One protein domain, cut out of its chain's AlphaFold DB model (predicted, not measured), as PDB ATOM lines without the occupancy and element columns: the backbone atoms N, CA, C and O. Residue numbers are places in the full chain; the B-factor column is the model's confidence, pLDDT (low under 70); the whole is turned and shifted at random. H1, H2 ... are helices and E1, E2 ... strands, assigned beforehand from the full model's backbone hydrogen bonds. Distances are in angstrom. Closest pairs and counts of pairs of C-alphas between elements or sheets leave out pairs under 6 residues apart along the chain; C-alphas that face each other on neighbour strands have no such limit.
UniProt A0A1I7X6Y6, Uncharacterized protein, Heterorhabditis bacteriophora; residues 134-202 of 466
ATOM      1  N   LEU A 134     193.390 230.802  97.536       80.94
ATOM      2  CA  LEU A 134     194.076 230.544  98.793       80.94
ATOM      3  C   LEU A 134     194.401 229.054  98.836       80.94
ATOM      4  O   LEU A 134     193.591 228.230  99.250       80.94
ATOM      5  N   VAL A 135     195.569 228.693  98.317       87.06
ATOM      6  CA  VAL A 135     196.052 227.314  98.335       87.06
ATOM      7  C   VAL A 135     196.661 227.024  99.702       87.06
ATOM      8  O   VAL A 135     197.545 227.746 100.169       87.06
ATOM      9  N   CYS A 136     196.202 225.953 100.347       90.56
ATOM     10  CA  CYS A 136     196.784 225.501 101.600       90.56
ATOM     11  C   CYS A 136     198.232 225.041 101.355       90.56
ATOM     12  O   CYS A 136     198.461 224.156 100.532       90.56
ATOM     13  N   PRO A 137     199.234 225.575 102.073       84.62
ATOM     14  CA  PRO A 137     200.639 225.245 101.829       84.62
ATOM     15  C   PRO A 137     201.023 223.822 102.259       84.62
ATOM     16  O   PRO A 137     202.141 223.400 101.985       84.62
ATOM     17  N   LEU A 138     200.146 223.113 102.979       88.38
ATOM     18  CA  LEU A 138     200.422 221.765 103.484       88.38
ATOM     19  C   LEU A 138     199.915 220.667 102.546       88.38
ATOM     20  O   LEU A 138     200.609 219.673 102.367       88.38
ATOM     21  N   CYS A 139     198.737 220.841 101.944       92.25
ATOM     22  CA  CYS A 139     198.170 219.869 101.004       92.25
ATOM     23  C   CYS A 139     198.158 220.354  99.551       92.25
ATOM     24  O   CYS A 139     197.797 219.590  98.666       92.25
ATOM     25  N   SER A 140     198.511 221.617  99.296       89.81
ATOM     26  CA  SER A 140     198.431 222.255  97.976       89.81
ATOM     27  C   SER A 140     197.024 222.258  97.356       89.81
ATOM     28  O   SER A 140     196.874 222.552  96.173       89.81
ATOM     29  N   ILE A 141     195.982 221.986  98.151       90.12
ATOM     30  CA  ILE A 141     194.576 222.034  97.736       90.12
ATOM     31  C   ILE A 141     194.027 223.442  97.984       90.12
ATOM     32  O   ILE A 141     194.400 224.123  98.946       90.12
ATOM     33  N   LEU A 142     193.126 223.881  97.110       88.38
ATOM     34  CA  LEU A 142     192.442 225.160  97.232       88.38
ATOM     35  C   LEU A 142     191.512 225.169  98.457       88.38
ATOM     36  O   LEU A 142     190.747 224.232  98.695       88.38
ATOM     37  N   VAL A 143     191.565 226.236  99.248       88.44
ATOM     38  CA  VAL A 143     190.646 226.448 100.366       88.44
ATOM     39  C   VAL A 143     189.346 227.025  99.812       88.44
ATOM     40  O   VAL A 143     189.244 228.225  99.582       88.44
ATOM     41  N   ILE A 144     188.365 226.154  99.569       86.00
ATOM     42  CA  ILE A 144     187.037 226.542  99.058       86.00
ATOM     43  C   ILE A 144     186.145 227.061 100.195       86.00
ATOM     44  O   ILE A 144     185.383 228.002 100.005       86.00
ATOM     45  N   ASN A 145     186.255 226.469 101.389       83.81
ATOM     46  CA  ASN A 145     185.467 226.862 102.554       83.81
ATOM     47  C   ASN A 145     186.373 227.473 103.640       83.81
ATOM     48  O   ASN A 145     187.150 226.736 104.260       83.81
ATOM     49  N   PRO A 146     186.282 228.791 103.906       79.75
ATOM     50  CA  PRO A 146     187.092 229.444 104.930       79.75
ATOM     51  C   PRO A 146     186.776 228.945 106.348       79.75
ATOM     52  O   PRO A 146     187.662 228.979 107.195       79.75
ATOM     53  N   GLY A 147     185.577 228.405 106.609       85.00
ATOM     54  CA  GLY A 147     185.221 227.806 107.904       85.00
ATOM     55  C   GLY A 147     186.031 226.549 108.248       85.00
ATOM     56  O   GLY A 147     186.241 226.239 109.421       85.00
ATOM     57  N   ASN A 148     186.566 225.868 107.228       86.81
ATOM     58  CA  ASN A 148     187.442 224.704 107.385       86.81
ATOM     59  C   ASN A 148     188.931 225.068 107.341       86.81
ATOM     60  O   ASN A 148     189.781 224.176 107.335       86.81
ATOM     61  N   ALA A 149     189.276 226.355 107.317       89.69
ATOM     62  CA  ALA A 149     190.653 226.817 107.316       89.69
ATOM     63  C   ALA A 149     190.941 227.737 108.500       89.69
ATOM     64  O   ALA A 149     190.108 228.512 108.955       89.69
ATOM     65  N   ARG A 150     192.169 227.656 109.006       90.00
ATOM     66  CA  ARG A 150     192.675 228.546 110.047       90.00
ATOM     67  C   ARG A 150     193.540 229.629 109.409       90.00
ATOM     68  O   ARG A 150     194.417 229.342 108.590       90.00
ATOM     69  N   VAL A 151     193.308 230.877 109.812       89.94
ATOM     70  CA  VAL A 151     194.158 232.021 109.458       89.94
ATOM     71  C   VAL A 151     195.254 232.142 110.506       89.94
ATOM     72  O   VAL A 151     194.970 232.229 111.698       89.94
ATOM     73  N   CYS A 152     196.513 232.172 110.077       90.75
ATOM     74  CA  CYS A 152     197.622 232.396 110.998       90.75
ATOM     75  C   CYS A 152     197.560 233.808 111.611       90.75
ATOM     76  O   CYS A 152     197.645 234.790 110.874       90.75
ATOM     77  N   SER A 153     197.487 233.925 112.939       87.06
ATOM     78  CA  SER A 153     197.444 235.193 113.685       87.06
ATOM     79  C   SER A 153     198.709 236.034 113.480       87.06
ATOM     80  O   SER A 153     198.631 237.243 113.251       87.06
ATOM     81  N   ALA A 154     199.883 235.397 113.471       83.38
ATOM     82  CA  ALA A 154     201.160 236.062 113.221       83.38
ATOM     83  C   ALA A 154     201.243 236.605 111.789       83.38
ATOM     84  O   ALA A 154     201.646 237.745 111.559       83.38
ATOM     85  N   CYS A 155     200.801 235.805 110.819       82.25
ATOM     86  CA  CYS A 155     200.813 236.229 109.433       82.25
ATOM     87  C   CYS A 155     199.702 237.290 109.180       82.25
ATOM     88  O   CYS A 155     199.939 238.232 108.431       82.25
ATOM     89  N   LYS A 156     198.559 237.244 109.894       78.69
ATOM     90  CA  LYS A 156     197.517 238.294 109.900       78.69
ATOM     91  C   LYS A 156     198.081 239.647 110.348       78.69
ATOM     92  O   LYS A 156     197.851 240.644 109.670       78.69
ATOM     93  N   LYS A 157     198.867 239.691 111.433       69.75
ATOM     94  CA  LYS A 157     199.527 240.924 111.918       69.75
ATOM     95  C   LYS A 157     200.516 241.505 110.896       69.75
ATOM     96  O   LYS A 157     200.580 242.720 110.737       69.75
ATOM     97  N   LEU A 158     201.243 240.656 110.165       61.66
ATOM     98  CA  LEU A 158     202.182 241.100 109.126       61.66
ATOM     99  C   LEU A 158     201.485 241.678 107.886       61.66
ATOM    100  O   LEU A 158     202.004 242.628 107.299       61.66
ATOM    101  N   VAL A 159     200.305 241.169 107.512       63.59
ATOM    102  CA  VAL A 159     199.527 241.731 106.393       63.59
ATOM    103  C   VAL A 159     199.131 243.182 106.665       63.59
ATOM    104  O   VAL A 159     199.307 244.020 105.783       63.59
ATOM    105  N   TYR A 160     198.715 243.505 107.895       57.88
ATOM    106  CA  TYR A 160     198.394 244.885 108.280       57.88
ATOM    107  C   TYR A 160     199.590 245.843 108.188       57.88
ATOM    108  O   TYR A 160     199.393 247.036 107.980       57.88
ATOM    109  N   MET A 161     200.825 245.350 108.333       51.66
ATOM    110  CA  MET A 161     202.015 246.209 108.314       51.66
ATOM    111  C   MET A 161     202.651 246.364 106.931       51.66
ATOM    112  O   MET A 161     203.323 247.367 106.694       51.66
ATOM    113  N   PHE A 162     202.476 245.398 106.023       51.44
ATOM    114  CA  PHE A 162     203.258 245.347 104.780       51.44
ATOM    115  C   PHE A 162     202.441 245.303 103.486       51.44
ATOM    116  O   PHE A 162     203.050 245.183 102.425       51.44
ATOM    117  N   ASN A 163     201.100 245.391 103.529       49.59
ATOM    118  CA  ASN A 163     200.233 245.280 102.337       49.59
ATOM    119  C   ASN A 163     200.577 244.064 101.443       49.59
ATOM    120  O   ASN A 163     200.319 244.051 100.241       49.59
ATOM    121  N   SER A 164     201.191 243.032 102.026       46.84
ATOM    122  CA  SER A 164     201.634 241.836 101.322       46.84
ATOM    123  C   SER A 164     200.658 240.719 101.654       46.84
ATOM    124  O   SER A 164     200.651 240.192 102.765       46.84
ATOM    125  N   VAL A 165     199.783 240.411 100.699       52.78
ATOM    126  CA  VAL A 165     198.663 239.472 100.842       52.78
ATOM    127  C   VAL A 165     199.171 238.033 100.721       52.78
ATOM    128  O   VAL A 165     198.895 237.325  99.763       52.78
ATOM    129  N   TYR A 166     199.935 237.582 101.711       60.66
ATOM    130  CA  TYR A 166     200.255 236.163 101.882       60.66
ATOM    131  C   TYR A 166     199.793 235.691 103.260       60.66
ATOM    132  O   TYR A 166     200.550 235.110 104.043       60.66
ATOM    133  N   CYS A 167     198.521 235.942 103.578       62.47
ATOM    134  CA  CYS A 167     197.867 235.233 104.670       62.47
ATOM    135  C   CYS A 167     197.763 233.756 104.282       62.47
ATOM    136  O   CYS A 167     196.915 233.364 103.487       62.47
ATOM    137  N   LYS A 168     198.652 232.929 104.837       82.94
ATOM    138  CA  LYS A 168     198.588 231.475 104.671       82.94
ATOM    139  C   LYS A 168     197.360 230.944 105.408       82.94
ATOM    140  O   LYS A 168     197.383 230.837 106.635       82.94
ATOM    141  N   LEU A 169     196.313 230.630 104.650       87.69
ATOM    142  CA  LEU A 169     195.226 229.770 105.101       87.69
ATOM    143  C   LEU A 169     195.712 228.325 105.100       87.69
ATOM    144  O   LEU A 169     196.349 227.876 104.149       87.69
ATOM    145  N   VAL A 170     195.436 227.606 106.180       90.81
ATOM    146  CA  VAL A 170     195.768 226.186 106.312       90.81
ATOM    147  C   VAL A 170     194.480 225.444 106.625       90.81
ATOM    148  O   VAL A 170     193.776 225.839 107.554       90.81
ATOM    149  N   HIS A 171     194.152 224.391 105.868       93.12
ATOM    150  CA  HIS A 171     193.010 223.536 106.208       93.12
ATOM    151  C   HIS A 171     193.180 222.986 107.620       93.12
ATOM    152  O   HIS A 171     194.266 222.545 107.999       93.12
ATOM    153  N   ARG A 172     192.092 222.972 108.384       89.31
ATOM    154  CA  ARG A 172     192.056 222.472 109.761       89.31
ATOM    155  C   ARG A 172     192.504 221.011 109.852       89.31
ATOM    156  O   ARG A 172     193.133 220.629 110.821       89.31
ATOM    157  N   GLU A 173     192.237 220.245 108.801       90.81
ATOM    158  CA  GLU A 173     192.625 218.840 108.621       90.81
ATOM    159  C   GLU A 173     194.138 218.664 108.402       90.81
ATOM    160  O   GLU A 173     194.727 217.648 108.763       90.81
ATOM    161  N   CYS A 174     194.776 219.656 107.776       91.19
ATOM    162  CA  CYS A 174     196.205 219.627 107.473       91.19
ATOM    163  C   CYS A 174     197.054 220.110 108.652       91.19
ATOM    164  O   CYS A 174     198.239 219.785 108.751       91.19
ATOM    165  N   ASP A 175     196.461 220.906 109.536       87.25
ATOM    166  CA  ASP A 175     197.089 221.351 110.766       87.25
ATOM    167  C   ASP A 175     197.019 220.252 111.831       87.25
ATOM    168  O   ASP A 175     196.053 220.142 112.575       87.25
ATOM    169  N   ARG A 176     198.086 219.454 111.938       81.50
ATOM    170  CA  ARG A 176     198.232 218.431 112.988       81.50
ATOM    171  C   ARG A 176     198.507 219.000 114.382       81.50
ATOM    172  O   ARG A 176     198.819 218.237 115.291       81.50
ATOM    173  N   SER A 177     198.491 220.323 114.564       79.12
ATOM    174  CA  SER A 177     198.626 220.875 115.906       79.12
ATOM    175  C   SER A 177     197.281 220.880 116.626       79.12
ATOM    176  O   SER A 177     196.445 221.758 116.423       79.12
ATOM    177  N   ASP A 178     197.123 219.910 117.530       57.97
ATOM    178  CA  ASP A 178     195.980 219.748 118.447       57.97
ATOM    179  C   ASP A 178     195.826 220.895 119.461       57.97
ATOM    180  O   ASP A 178     195.009 220.850 120.377       57.97
ATOM    181  N   THR A 179     196.588 221.974 119.301       67.12
ATOM    182  CA  THR A 179     196.413 223.183 120.088       67.12
ATOM    183  C   THR A 179     195.105 223.860 119.685       67.12
ATOM    184  O   THR A 179     195.025 224.527 118.652       67.12
ATOM    185  N   SER A 180     194.088 223.726 120.534       61.09
ATOM    186  CA  SER A 180     192.822 224.475 120.531       61.09
ATOM    187  C   SER A 180     192.987 225.956 120.900       61.09
ATOM    188  O   SER A 180     192.026 226.611 121.292       61.09
ATOM    189  N   LEU A 181     194.202 226.495 120.788       59.69
ATOM    190  CA  LEU A 181     194.511 227.858 121.186       59.69
ATOM    191  C   LEU A 181     193.825 228.847 120.239       59.69
ATOM    192  O   LEU A 181     193.865 228.687 119.017       59.69
ATOM    193  N   GLU A 182     193.230 229.884 120.827       70.75
ATOM    194  CA  GLU A 182     192.548 230.990 120.140       70.75
ATOM    195  C   GLU A 182     193.443 231.700 119.105       70.75
ATOM    196  O   GLU A 182     192.947 232.325 118.167       70.75
ATOM    197  N   GLU A 183     194.768 231.549 119.208       84.25
ATOM    198  CA  GLU A 183     195.734 232.034 118.228       84.25
ATOM    199  C   GLU A 183     196.443 230.882 117.492       84.25
ATOM    200  O   GLU A 183     197.397 230.272 117.978       84.25
ATOM    201  N   PHE A 184     196.021 230.616 116.254       89.31
ATOM    202  CA  PHE A 184     196.728 229.704 115.353       89.31
ATOM    203  C   PHE A 184     197.964 230.379 114.741       89.31
ATOM    204  O   PHE A 184     197.858 231.436 114.122       89.31
ATOM    205  N   VAL A 185     199.130 229.732 114.816       88.56
ATOM    206  CA  VAL A 185     200.356 230.158 114.118       88.56
ATOM    207  C   VAL A 185     200.764 229.076 113.118       88.56
ATOM    208  O   VAL A 185     201.062 227.952 113.516       88.56
ATOM    209  N   CYS A 186     200.806 229.394 111.821       87.00
ATOM    210  CA  CYS A 186     201.151 228.414 110.788       87.00
ATOM    211  C   CYS A 186     202.608 227.945 110.900       87.00
ATOM    212  O   CYS A 186     203.473 228.671 111.389       87.00
ATOM    213  N   ALA A 187     202.911 226.762 110.355       82.31
ATOM    214  CA  ALA A 187     204.248 226.165 110.400       82.31
ATOM    215  C   ALA A 187     205.364 227.090 109.879       82.31
ATOM    216  O   ALA A 187     206.469 227.089 110.415       82.31
ATOM    217  N   SER A 188     205.084 227.914 108.863       82.19
ATOM    218  CA  SER A 188     206.057 228.893 108.360       82.19
ATOM    219  C   SER A 188     206.313 230.027 109.351       82.19
ATOM    220  O   SER A 188     207.464 230.388 109.567       82.19
ATOM    221  N   CYS A 189     205.253 230.566 109.959       85.44
ATOM    222  CA  CYS A 189     205.373 231.594 110.986       85.44
ATOM    223  C   CYS A 189     206.031 230.976 112.261       85.44
ATOM    224  O   CYS A 189     206.882 231.624 112.849       85.44
ATOM    225  N   ARG A 190     205.802 229.693 112.609       82.81
ATOM    226  CA  ARG A 190     206.484 228.986 113.728       82.81
ATOM    227  C   ARG A 190     207.985 228.747 113.521       82.81
ATOM    228  O   ARG A 190     208.739 228.770 114.481       82.81
ATOM    229  N   ARG A 191     208.421 228.486 112.283       80.00
ATOM    230  CA  ARG A 191     209.848 228.289 111.950       80.00
ATOM    231  C   ARG A 191     210.610 229.603 111.770       80.00
ATOM    232  O   ARG A 191     211.822 229.574 111.579       80.00
ATOM    233  N   SER A 192     209.916 230.742 111.787       79.88
ATOM    234  CA  SER A 192     210.555 232.045 111.646       79.88
ATOM    235  C   SER A 192     211.200 232.456 112.975       79.88
ATOM    236  O   SER A 192     210.478 232.579 113.968       79.88
ATOM    237  N   PRO A 193     212.516 232.739 113.014       68.19
ATOM    238  CA  PRO A 193     213.188 233.195 114.234       68.19
ATOM    239  C   PRO A 193     212.582 234.503 114.771       68.19
ATOM    240  O   PRO A 193     212.518 234.707 115.975       68.19
ATOM    241  N   LEU A 194     212.013 235.330 113.886       65.25
ATOM    242  CA  LEU A 194     211.355 236.589 114.249       65.25
ATOM    243  C   LEU A 194     210.058 236.397 115.050       65.25
ATOM    244  O   LEU A 194     209.658 237.284 115.795       65.25
ATOM    245  N   VAL A 195     209.369 235.265 114.878       60.31
ATOM    246  CA  VAL A 195     208.128 234.968 115.613       60.31
ATOM    247  C   VAL A 195     208.442 234.306 116.953       60.31
ATOM    248  O   VAL A 195     207.717 234.545 117.916       60.31
ATOM    249  N   GLY A 196     209.545 233.549 117.036       57.72
ATOM    250  CA  GLY A 196     210.077 233.036 118.301       57.72
ATOM    251  C   GLY A 196     210.336 234.163 119.300       57.72
ATOM    252  O   GLY A 196     209.868 234.089 120.433       57.72
ATOM    253  N   ASP A 197     210.950 235.258 118.846       54.09
ATOM    254  CA  ASP A 197     211.205 236.427 119.692       54.09
ATOM    255  C   ASP A 197     209.911 237.136 120.115       54.09
ATOM    256  O   ASP A 197     209.776 237.511 121.274       54.09
ATOM    257  N   ILE A 198     208.915 237.276 119.234       57.62
ATOM    258  CA  ILE A 198     207.633 237.923 119.582       57.62
ATOM    259  C   ILE A 198     206.826 237.074 120.578       57.62
ATOM    260  O   ILE A 198     206.240 237.622 121.512       57.62
ATOM    261  N   MET A 199     206.817 235.746 120.419       58.38
ATOM    262  CA  MET A 199     206.148 234.833 121.354       58.38
ATOM    263  C   MET A 199     206.856 234.764 122.714       58.38
ATOM    264  O   MET A 199     206.183 234.724 123.740       58.38
ATOM    265  N   LEU A 200     208.194 234.802 122.740       55.66
ATOM    266  CA  LEU A 200     208.972 234.850 123.983       55.66
ATOM    267  C   LEU A 200     208.863 236.215 124.677       55.66
ATOM    268  O   LEU A 200     208.773 236.274 125.899       55.66
ATOM    269  N   THR A 201     208.791 237.311 123.918       48.41
ATOM    270  CA  THR A 201     208.643 238.669 124.474       48.41
ATOM    271  C   THR A 201     207.248 238.890 125.067       48.41
ATOM    272  O   THR A 201     207.114 239.602 126.056       48.41
ATOM    273  N   ALA A 202     206.209 238.240 124.531       49.91
ATOM    274  CA  ALA A 202     204.865 238.272 125.113       49.91
ATOM    275  C   ALA A 202     204.740 237.454 126.416       49.91
ATOM    276  O   ALA A 202     203.849 237.727 127.218       49.91
TER     277      ALA A 202
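What this domain is: This is residues 134 to 202 of the 466 residues of an uncharacterized protein of Heterorhabditis bacteriophora (UniProt A0A1I7X6Y6). A small two-strand ladder of E1 and E2 sits between a long loop, residues 134 to 148, and a loose group of three helices, which come near one another around Ala 154, Cys 189 and Val 195. H1 and H3 point away from there at nearly a right angle, with short H2 near both, and a second long loop, residues 172 to 186, leads from E2 to H2. The printed part has 69 residues, with three named helices and two named strands in the order E1, H1, E2, H2, H3; the sheet is antiparallel. The class is mostly helix, though under half of the residues are in named elements; the whole is compact, with a radius of gyration of the C-alphas of 12.0 A and spans of 34 by 30 by 18 A.

How they stand to each other: Look first at E1, residues 149 to 151, and E2, residues 169 to 171: they are antiparallel neighbours at 148 degrees, with N 150 and O 170 2.8 A apart, within hydrogen-bond range. Between them in the chain comes H1, residues 153 to 162. H2, residues 187 to 190, is close to H1 but not clearly touching, the closest C-alphas, Ala 154 and Cys 189, being 6.5 A apart. H3, residues 193 to 202, is close to H2 but not clearly touching; the closest C-alphas are Cys 189 and Val 195, 6.4 A. H1 and H3 are only just about perpendicular, at 71 degrees. E1 and E2 are apart from H3. Of the O i to N i+4 pairs, 5 of 6 are within hydrogen-bond range in H1 and in H3; H2 is too short for one.

Where its parts are: Find C-alpha 149 at (190.653, 226.817, 107.316), where E1 begins. H1 runs 14.7 A from C-alpha 153, and H3 runs 14.6 A to C-alpha 202 at (204.865, 238.272, 125.113).

The domain as a whole: The C-alphas farthest apart, Ile 144 and Thr 201, are 35.5 A apart. The printed part has no cut, and the link from E2 to H2 is long, with 15 residues. Look for pLDDT under 70 at residues 157 to 167, 178 to 181 and 193 to 202.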